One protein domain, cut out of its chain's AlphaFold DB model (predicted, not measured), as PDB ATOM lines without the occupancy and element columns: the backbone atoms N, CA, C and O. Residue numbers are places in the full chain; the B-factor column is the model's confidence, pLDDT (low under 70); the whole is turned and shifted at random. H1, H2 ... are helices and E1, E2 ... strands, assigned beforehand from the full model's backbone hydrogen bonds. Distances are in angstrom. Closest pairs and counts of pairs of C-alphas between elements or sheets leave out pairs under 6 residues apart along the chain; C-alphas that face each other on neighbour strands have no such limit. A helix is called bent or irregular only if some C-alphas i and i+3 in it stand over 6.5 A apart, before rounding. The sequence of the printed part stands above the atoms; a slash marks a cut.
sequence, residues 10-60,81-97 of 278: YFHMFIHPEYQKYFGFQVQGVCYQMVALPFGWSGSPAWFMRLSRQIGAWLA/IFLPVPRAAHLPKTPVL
ATOM      1  N   TYR A  10     219.065 205.329 173.593       80.62
ATOM      2  CA  TYR A  10     217.750 204.680 173.541       80.62
ATOM      3  C   TYR A  10     217.144 204.646 172.133       80.62
ATOM      4  O   TYR A  10     216.466 203.684 171.777       80.62
ATOM      5  N   PHE A  11     217.431 205.635 171.290       80.44
ATOM      6  CA  PHE A  11     216.879 205.708 169.938       80.44
ATOM      7  C   PHE A  11     217.511 204.714 168.959       80.44
ATOM      8  O   PHE A  11     216.951 204.478 167.890       80.44
ATOM      9  N   HIS A  12     218.618 204.073 169.339       79.31
ATOM     10  CA  HIS A  12     219.186 202.942 168.595       79.31
ATOM     11  C   HIS A  12     218.469 201.618 168.891       79.31
ATOM     12  O   HIS A  12     218.698 200.624 168.204       79.31
ATOM     13  N   MET A  13     217.594 201.583 169.900       81.00
ATOM     14  CA  MET A  13     216.851 200.387 170.287       81.00
ATOM     15  C   MET A  13     215.423 200.436 169.756       81.00
ATOM     16  O   MET A  13     214.572 201.144 170.293       81.00
ATOM     17  N   PHE A  14     215.147 199.650 168.718       83.94
ATOM     18  CA  PHE A  14     213.819 199.588 168.118       83.94
ATOM     19  C   PHE A  14     212.815 198.826 168.986       83.94
ATOM     20  O   PHE A  14     213.102 197.763 169.540       83.94
ATOM     21  N   ILE A  15     211.602 199.364 169.057       80.88
ATOM     22  CA  ILE A  15     210.439 198.712 169.647       80.88
ATOM     23  C   ILE A  15     209.844 197.784 168.590       80.88
ATOM     24  O   ILE A  15     209.631 198.184 167.442       80.88
ATOM     25  N   HIS A  16     209.539 196.548 168.983       80.12
ATOM     26  CA  HIS A  16     208.885 195.583 168.101       80.12
ATOM     27  C   HIS A  16     207.565 196.157 167.537       80.12
ATOM     28  O   HIS A  16     206.789 196.715 168.323       80.12
ATOM     29  N   PRO A  17     207.269 196.011 166.227       78.06
ATOM     30  CA  PRO A  17     206.132 196.670 165.569       78.06
ATOM     31  C   PRO A  17     204.785 196.513 166.286       78.06
ATOM     32  O   PRO A  17     204.015 197.465 166.378       78.06
ATOM     33  N   GLU A  18     204.522 195.344 166.870       77.50
ATOM     34  CA  GLU A  18     203.271 195.062 167.591       77.50
ATOM     35  C   GLU A  18     203.076 195.889 168.871       77.50
ATOM     36  O   GLU A  18     201.936 196.126 169.286       77.50
ATOM     37  N   TYR A  19     204.169 196.336 169.497       78.44
ATOM     38  CA  TYR A  19     204.143 197.109 170.740       78.44
ATOM     39  C   TYR A  19     204.235 198.616 170.510       78.44
ATOM     40  O   TYR A  19     203.908 199.387 171.408       78.44
ATOM     41  N   GLN A  20     204.623 199.060 169.315       80.81
ATOM     42  CA  GLN A  20     204.778 200.485 169.027       80.81
ATOM     43  C   GLN A  20     203.461 201.272 169.193       80.81
ATOM     44  O   GLN A  20     203.491 202.428 169.601       80.81
ATOM     45  N   LYS A  21     202.296 200.633 168.996       77.81
ATOM     46  CA  LYS A  21     200.960 201.230 169.222       77.81
ATOM     47  C   LYS A  21     200.739 201.777 170.641       77.81
ATOM     48  O   LYS A  21     199.893 202.645 170.832       77.81
ATOM     49  N   TYR A  22     201.483 201.279 171.634       78.25
ATOM     50  CA  TYR A  22     201.414 201.758 173.021       78.25
ATOM     51  C   TYR A  22     202.219 203.043 173.251       78.25
ATOM     52  O   TYR A  22     202.075 203.676 174.292       78.25
ATOM     53  N   PHE A  23     203.042 203.441 172.280       82.25
ATOM     54  CA  PHE A  23     203.921 204.606 172.341       82.25
ATOM     55  C   PHE A  23     203.506 205.678 171.323       82.25
ATOM     56  O   PHE A  23     204.345 206.312 170.676       82.25
ATOM     57  N   GLY A  24     202.193 205.847 171.157       80.56
ATOM     58  CA  GLY A  24     201.602 206.900 170.341       80.56
ATOM     59  C   GLY A  24     201.458 208.209 171.115       80.56
ATOM     60  O   GLY A  24     201.073 208.203 172.281       80.56
ATOM     61  N   PHE A  25     201.733 209.334 170.462       76.50
ATOM     62  CA  PHE A  25     201.527 210.677 171.009       76.50
ATOM     63  C   PHE A  25     201.055 211.631 169.905       76.50
ATOM     64  O   PHE A  25     201.233 211.355 168.719       76.50
ATOM     65  N   GLN A  26     200.415 212.742 170.268       73.75
ATOM     66  CA  GLN A  26     199.915 213.725 169.306       73.75
ATOM     67  C   GLN A  26     200.660 215.051 169.460       73.75
ATOM     68  O   GLN A  26     200.840 215.530 170.576       73.75
ATOM     69  N   VAL A  27     201.078 215.647 168.341       66.88
ATOM     70  CA  VAL A  27     201.694 216.982 168.287       66.88
ATOM     71  C   VAL A  27     200.977 217.787 167.214       66.88
ATOM     72  O   VAL A  27     200.908 217.357 166.066       66.88
ATOM     73  N   GLN A  28     200.408 218.940 167.585       68.31
ATOM     74  CA  GLN A  28     199.694 219.840 166.659       68.31
ATOM     75  C   GLN A  28     198.623 219.128 165.809       68.31
ATOM     76  O   GLN A  28     198.463 219.381 164.619       68.31
ATOM     77  N   GLY A  29     197.893 218.188 166.416       70.38
ATOM     78  CA  GLY A  29     196.861 217.412 165.727       70.38
ATOM     79  C   GLY A  29     197.377 216.210 164.924       70.38
ATOM     80  O   GLY A  29     196.568 215.366 164.538       70.38
ATOM     81  N   VAL A  30     198.691 216.058 164.741       70.12
ATOM     82  CA  VAL A  30     199.305 214.923 164.038       70.12
ATOM     83  C   VAL A  30     199.677 213.824 165.030       70.12
ATOM     84  O   VAL A  30     200.337 214.082 166.036       70.12
ATOM     85  N   CYS A  31     199.242 212.593 164.762       77.25
ATOM     86  CA  CYS A  31     199.606 211.429 165.565       77.25
ATOM     87  C   CYS A  31     200.959 210.872 165.115       77.25
ATOM     88  O   CYS A  31     201.166 210.572 163.938       77.25
ATOM     89  N   TYR A  32     201.847 210.682 166.079       77.69
ATOM     90  CA  TYR A  32     203.150 210.061 165.918       77.69
ATOM     91  C   TYR A  32     203.219 208.795 166.752       77.69
ATOM     92  O   TYR A  32     202.557 208.664 167.781       77.69
ATOM     93  N   GLN A  33     204.056 207.870 166.306       80.62
ATOM     94  CA  GLN A  33     204.346 206.635 167.007       80.62
ATOM     95  C   GLN A  33     205.856 206.503 167.152       80.62
ATOM     96  O   GLN A  33     206.592 206.662 166.175       80.62
ATOM     97  N   MET A  34     206.316 206.215 168.367       80.06
ATOM     98  CA  MET A  34     207.721 205.897 168.600       80.06
ATOM     99  C   MET A  34     208.038 204.529 167.999       80.06
ATOM    100  O   MET A  34     207.390 203.532 168.324       80.06
ATOM    101  N   VAL A  35     209.067 204.471 167.154       84.81
ATOM    102  CA  VAL A  35     209.608 203.190 166.662       84.81
ATOM    103  C   VAL A  35     210.799 202.704 167.484       84.81
ATOM    104  O   VAL A  35     211.199 201.553 167.346       84.81
ATOM    105  N   ALA A  36     211.358 203.565 168.333       85.12
ATOM    106  CA  ALA A  36     212.497 203.282 169.197       85.12
ATOM    107  C   ALA A  36     212.180 203.636 170.654       85.12
ATOM    108  O   ALA A  36     211.184 204.308 170.925       85.12
ATOM    109  N   LEU A  37     213.003 203.164 171.592       84.56
ATOM    110  CA  LEU A  37     212.768 203.372 173.020       84.56
ATOM    111  C   LEU A  37     212.681 204.872 173.348       84.56
ATOM    112  O   LEU A  37     213.639 205.609 173.105       84.56
ATOM    113  N   PRO A  38     211.559 205.347 173.917       82.62
ATOM    114  CA  PRO A  38     211.407 206.754 174.237       82.62
ATOM    115  C   PRO A  38     212.170 207.112 175.512       82.62
ATOM    116  O   PRO A  38     212.284 206.317 176.454       82.62
ATOM    117  N   PHE A  39     212.616 208.361 175.589       77.38
ATOM    118  CA  PHE A  39     212.993 208.952 176.867       77.38
ATOM    119  C   PHE A  39     211.753 209.091 177.767       77.38
ATOM    120  O   PHE A  39     210.676 209.465 177.309       77.38
ATOM    121  N   GLY A  40     211.904 208.782 179.057       78.19
ATOM    122  CA  GLY A  40     210.824 208.880 180.049       78.19
ATOM    123  C   GLY A  40     209.991 207.608 180.252       78.19
ATOM    124  O   GLY A  40     209.188 207.569 181.181       78.19
ATOM    125  N   TRP A  41     210.194 206.543 179.464       83.56
ATOM    126  CA  TRP A  41     209.620 205.230 179.780       83.56
ATOM    127  C   TRP A  41     210.508 204.481 180.779       83.56
ATOM    128  O   TRP A  41     211.703 204.300 180.546       83.56
ATOM    129  N   SER A  42     209.922 204.001 181.879       79.94
ATOM    130  CA  SER A  42     210.644 203.277 182.939       79.94
ATOM    131  C   SER A  42     211.306 201.982 182.453       79.94
ATOM    132  O   SER A  42     212.284 201.530 183.045       79.94
ATOM    133  N   GLY A  43     210.814 201.402 181.355       82.19
ATOM    134  CA  GLY A  43     211.426 200.241 180.712       82.19
ATOM    135  C   GLY A  43     212.677 200.565 179.892       82.19
ATOM    136  O   GLY A  43     213.500 199.671 179.696       82.19
ATOM    137  N   SER A  44     212.866 201.813 179.443       84.44
ATOM    138  CA  SER A  44     213.973 202.171 178.543       84.44
ATOM    139  C   SER A  44     215.352 201.886 179.155       84.44
ATOM    140  O   SER A  44     216.136 201.187 178.509       84.44
ATOM    141  N   PRO A  45     215.652 202.296 180.408       85.69
ATOM    142  CA  PRO A  45     216.931 201.970 181.039       85.69
ATOM    143  C   PRO A  45     217.129 200.462 181.225       85.69
ATOM    144  O   PRO A  45     218.223 199.952 181.002       85.69
ATOM    145  N   ALA A  46     216.076 199.728 181.599       83.38
ATOM    146  CA  ALA A  46     216.162 198.290 181.850       83.38
ATOM    147  C   ALA A  46     216.515 197.509 180.575       83.38
ATOM    148  O   ALA A  46     217.405 196.653 180.587       83.38
ATOM    149  N   TRP A  47     215.854 197.831 179.461       85.38
ATOM    150  CA  TRP A  47     216.154 197.235 178.162       85.38
ATOM    151  C   TRP A  47     217.536 197.641 177.655       85.38
ATOM    152  O   TRP A  47     218.294 196.776 177.212       85.38
ATOM    153  N   PHE A  48     217.902 198.915 177.797       85.44
ATOM    154  CA  PHE A  48     219.223 199.408 177.421       85.44
ATOM    155  C   PHE A  48     220.344 198.716 178.190       85.44
ATOM    156  O   PHE A  48     221.274 198.202 177.580       85.44
ATOM    157  N   MET A  49     220.231 198.592 179.514       85.25
ATOM    158  CA  MET A  49     221.224 197.875 180.317       85.25
ATOM    159  C   MET A  49     221.339 196.399 179.930       85.25
ATOM    160  O   MET A  49     222.441 195.844 179.952       85.25
ATOM    161  N   ARG A  50     220.226 195.752 179.565       83.69
ATOM    162  CA  ARG A  50     220.233 194.357 179.110       83.69
ATOM    163  C   ARG A  50     221.033 194.195 177.817       83.69
ATOM    164  O   ARG A  50     221.834 193.267 177.733       83.69
ATOM    165  N   LEU A  51     220.855 195.103 176.858       80.62
ATOM    166  CA  LEU A  51     221.624 195.116 175.612       80.62
ATOM    167  C   LEU A  51     223.093 195.484 175.856       80.62
ATOM    168  O   LEU A  51     223.983 194.761 175.417       80.62
ATOM    169  N   SER A  52     223.365 196.546 176.617       80.81
ATOM    170  CA  SER A  52     224.729 196.987 176.940       80.81
ATOM    171  C   SER A  52     225.545 195.898 177.631       80.81
ATOM    172  O   SER A  52     226.740 195.776 177.380       80.81
ATOM    173  N   ARG A  53     224.911 195.047 178.451       80.75
ATOM    174  CA  ARG A  53     225.570 193.873 179.042       80.75
ATOM    175  C   ARG A  53     225.984 192.845 177.989       80.75
ATOM    176  O   ARG A  53     227.069 192.286 178.102       80.75
ATOM    177  N   GLN A  54     225.150 192.596 176.980       75.81
ATOM    178  CA  GLN A  54     225.490 191.687 175.881       75.81
ATOM    179  C   GLN A  54     226.608 192.254 175.006       75.81
ATOM    180  O   GLN A  54     227.543 191.531 174.682       75.81
ATOM    181  N   ILE A  55     226.553 193.552 174.692       75.50
ATOM    182  CA  ILE A  55     227.621 194.245 173.957       75.50
ATOM    183  C   ILE A  55     228.928 194.202 174.754       75.50
ATOM    184  O   ILE A  55     229.971 193.890 174.197       75.50
ATOM    185  N   GLY A  56     228.879 194.459 176.064       76.50
ATOM    186  CA  GLY A  56     230.051 194.375 176.936       76.50
ATOM    187  C   GLY A  56     230.657 192.972 176.986       76.50
ATOM    188  O   GLY A  56     231.875 192.841 176.921       76.50
ATOM    189  N   ALA A  57     229.825 191.927 177.041       73.31
ATOM    190  CA  ALA A  57     230.290 190.541 176.977       73.31
ATOM    191  C   ALA A  57     230.936 190.214 175.620       73.31
ATOM    192  O   ALA A  57     232.011 189.627 175.590       73.31
ATOM    193  N   TRP A  58     230.328 190.656 174.514       75.25
ATOM    194  CA  TRP A  58     230.885 190.504 173.167       75.25
ATOM    195  C   TRP A  58     232.205 191.263 172.989       75.25
ATOM    196  O   TRP A  58     233.126 190.752 172.376       75.25
ATOM    197  N   LEU A  59     232.333 192.471 173.544       73.62
ATOM    198  CA  LEU A  59     233.580 193.241 173.486       73.62
ATOM    199  C   LEU A  59     234.698 192.612 174.329       73.62
ATOM    200  O   LEU A  59     235.869 192.783 174.001       73.62
ATOM    201  N   ALA A  60     234.343 191.932 175.420       77.00
ATOM    202  CA  ALA A  60     235.300 191.250 176.284       77.00
ATOM    203  C   ALA A  60     235.826 189.946 175.664       77.00
ATOM    204  O   ALA A  60     236.990 189.613 175.873       77.00
ATOM    205  N   ILE A  81     213.063 207.749 163.346       49.25
ATOM    206  CA  ILE A  81     212.673 207.645 164.767       49.25
ATOM    207  C   ILE A  81     211.194 208.023 164.984       49.25
ATOM    208  O   ILE A  81     210.528 207.480 165.867       49.25
ATOM    209  N   PHE A  82     210.663 208.897 164.127       43.50
ATOM    210  CA  PHE A  82     209.272 209.329 164.135       43.50
ATOM    211  C   PHE A  82     208.666 209.069 162.765       43.50
ATOM    212  O   PHE A  82     208.969 209.775 161.803       43.50
ATOM    213  N   LEU A  83     207.815 208.050 162.664       47.28
ATOM    214  CA  LEU A  83     207.046 207.828 161.447       47.28
ATOM    215  C   LEU A  83     205.668 208.482 161.613       47.28
ATOM    216  O   LEU A  83     204.968 208.166 162.579       47.28
ATOM    217  N   PRO A  84     205.263 209.397 160.711       41.25
ATOM    218  CA  PRO A  84     203.881 209.846 160.662       41.25
ATOM    219  C   PRO A  84     203.027 208.654 160.229       41.25
ATOM    220  O   PRO A  84     203.206 208.111 159.138       41.25
ATOM    221  N   VAL A  85     202.117 208.214 161.096       45.06
ATOM    222  CA  VAL A  85     201.222 207.091 160.800       45.06
ATOM    223  C   VAL A  85     199.840 207.664 160.479       45.06
ATOM    224  O   VAL A  85     199.345 208.497 161.247       45.06
ATOM    225  N   PRO A  86     199.185 207.247 159.376       44.47
ATOM    226  CA  PRO A  86     197.777 207.553 159.158       44.47
ATOM    227  C   PRO A  86     196.983 207.149 160.398       44.47
ATOM    228  O   PRO A  86     197.167 206.044 160.911       44.47
ATOM    229  N   ARG A  87     196.120 208.039 160.902       38.31
ATOM    230  CA  ARG A  87     195.338 207.787 162.118       38.31
ATOM    231  C   ARG A  87     194.570 206.474 161.963       38.31
ATOM    232  O   ARG A  87     193.599 206.401 161.214       38.31
ATOM    233  N   ALA A  88     195.015 205.436 162.664       41.41
ATOM    234  CA  ALA A  88     194.383 204.133 162.599       41.41
ATOM    235  C   ALA A  88     192.951 204.217 163.152       41.41
ATOM    236  O   ALA A  88     192.720 204.830 164.194       41.41
ATOM    237  N   ALA A  89     191.987 203.593 162.469       42.38
ATOM    238  CA  ALA A  89     190.556 203.702 162.783       42.38
ATOM    239  C   ALA A  89     190.170 203.226 164.201       42.38
ATOM    240  O   ALA A  89     189.096 203.559 164.693       42.38
ATOM    241  N   HIS A  90     191.047 202.460 164.855       43.12
ATOM    242  CA  HIS A  90     190.870 201.949 166.214       43.12
ATOM    243  C   HIS A  90     191.437 202.877 167.305       43.12
ATOM    244  O   HIS A  90     191.283 202.585 168.488       43.12
ATOM    245  N   LEU A  91     192.094 203.983 166.937       36.56
ATOM    246  CA  LEU A  91     192.494 205.015 167.893       36.56
ATOM    247  C   LEU A  91     191.251 205.812 168.321       36.56
ATOM    248  O   LEU A  91     190.505 206.279 167.453       36.56
ATOM    249  N   PRO A  92     191.007 206.004 169.631       40.31
ATOM    250  CA  PRO A  92     189.831 206.722 170.110       40.31
ATOM    251  C   PRO A  92     189.752 208.148 169.533       40.31
ATOM    252  O   PRO A  92     190.754 208.786 169.188       40.31
ATOM    253  N   LYS A  93     188.516 208.646 169.366       44.06
ATOM    254  CA  LYS A  93     188.240 209.965 168.760       44.06
ATOM    255  C   LYS A  93     188.823 211.121 169.585       44.06
ATOM    256  O   LYS A  93     189.209 212.132 169.001       44.06
ATOM    257  N   THR A  94     188.946 210.924 170.894       40.53
ATOM    258  CA  THR A  94     189.577 211.800 171.890       40.53
ATOM    259  C   THR A  94     190.887 211.179 172.405       40.53
ATOM    260  O   THR A  94     191.008 209.952 172.412       40.53
ATOM    261  N   PRO A  95     191.891 212.003 172.768       42.38
ATOM    262  CA  PRO A  95     193.296 211.598 172.832       42.38
ATOM    263  C   PRO A  95     193.581 210.513 173.872       42.38
ATOM    264  O   PRO A  95     193.037 210.518 174.978       42.38
ATOM    265  N   VAL A  96     194.495 209.609 173.514       48.16
ATOM    266  CA  VAL A  96     195.081 208.643 174.440       48.16
ATOM    267  C   VAL A  96     196.131 209.386 175.268       48.16
ATOM    268  O   VAL A  96     197.237 209.659 174.821       48.16
ATOM    269  N   LEU A  97     195.726 209.736 176.481       50.06
ATOM    270  CA  LEU A  97     196.549 210.053 177.646       50.06
ATOM    271  C   LEU A  97     197.426 211.325 177.667       50.06
ATOM    272  O   LEU A  97     197.621 211.813 178.762       50.06
TER     273      LEU A  97
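Overview. This is residues 10 to 60 and 81 to 97 of the 278 residues of an uncharacterized protein of Tetradesmus obliquus (UniProt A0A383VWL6). A small sheet of three short strands, E1, E2 and E3, makes one part of a loose rod, and the long helix H2 extends away from it, with residues 52 to 60 sticking out free. The short helix H1 only grazes the sheet, and residues 85 to 97 are a long tail with no named element. The printed part has 68 residues with two named helices and three named strands, in the order H1 E1 E2 H2 E3; the sheet runs E1 - E2 - E3, all antiparallel, and the class is mixed, helices and strands. The whole is loose, with a radius of gyration of the C-alphas of 14.7 A and spans of 51 by 20 by 19 A.

Arrangement. H1, residues 17 to 23, is irregular, but only just: C-alphas 18 and 21 are 6.8 A apart. In it 0 of 3 O i to N i+4 pairs and 3 of 4 O i to N i+3 pairs are within hydrogen-bond range. A tight link joins it to E1, residues 24 to 27, an edge strand. E1 forms a hairpin with E2, residues 30 to 34, antiparallel at 140 degrees, with N 25 and O 32 2.9 A apart and N 32 and O 25 2.8 A apart, within hydrogen-bond range. H1 only grazes the sheet, with its residues 17 to 23; 5 pairs of C-alphas of H1 and E2 are within 8 A, the closest being those of Phe 23 and Met 34, 5.5 A apart. H2, residues 43 to 60, is not on the sheet and is apart from H1 and E1; every O i to N i+4 pair in it is within hydrogen-bond range. E3, residues 82 to 84, is the other edge strand, antiparallel to E2 at 141 degrees; C-alphas 32 and 84 face each other at 5.3 A, with no backbone N and O within hydrogen-bond range across the pair.

Along the chain. H1 begins at C-alpha 17 (206.132, 196.670, 165.569) and is 10.7 A long. E1 is 10.3 A, E2 13.2 A and E3 6.4 A long. H2 runs 25.9 A, to C-alpha 60 (235.300, 191.250, 176.284). E3 ends at C-alpha 84 (203.881, 209.846, 160.662).

Size, cuts and confidence. The two C-alphas farthest apart, those of Ala 60 and Lys 93, are 51.2 A apart. Residues 61 to 80 are not printed, and C-alphas 60 and 81 are 30.2 A apart across this cut. Of the links that are printed whole, E2 to H2 is short and none is long. The mean pLDDT of the printed part is 70.3, with residues 27 to 28 and 81 to 97 under 70.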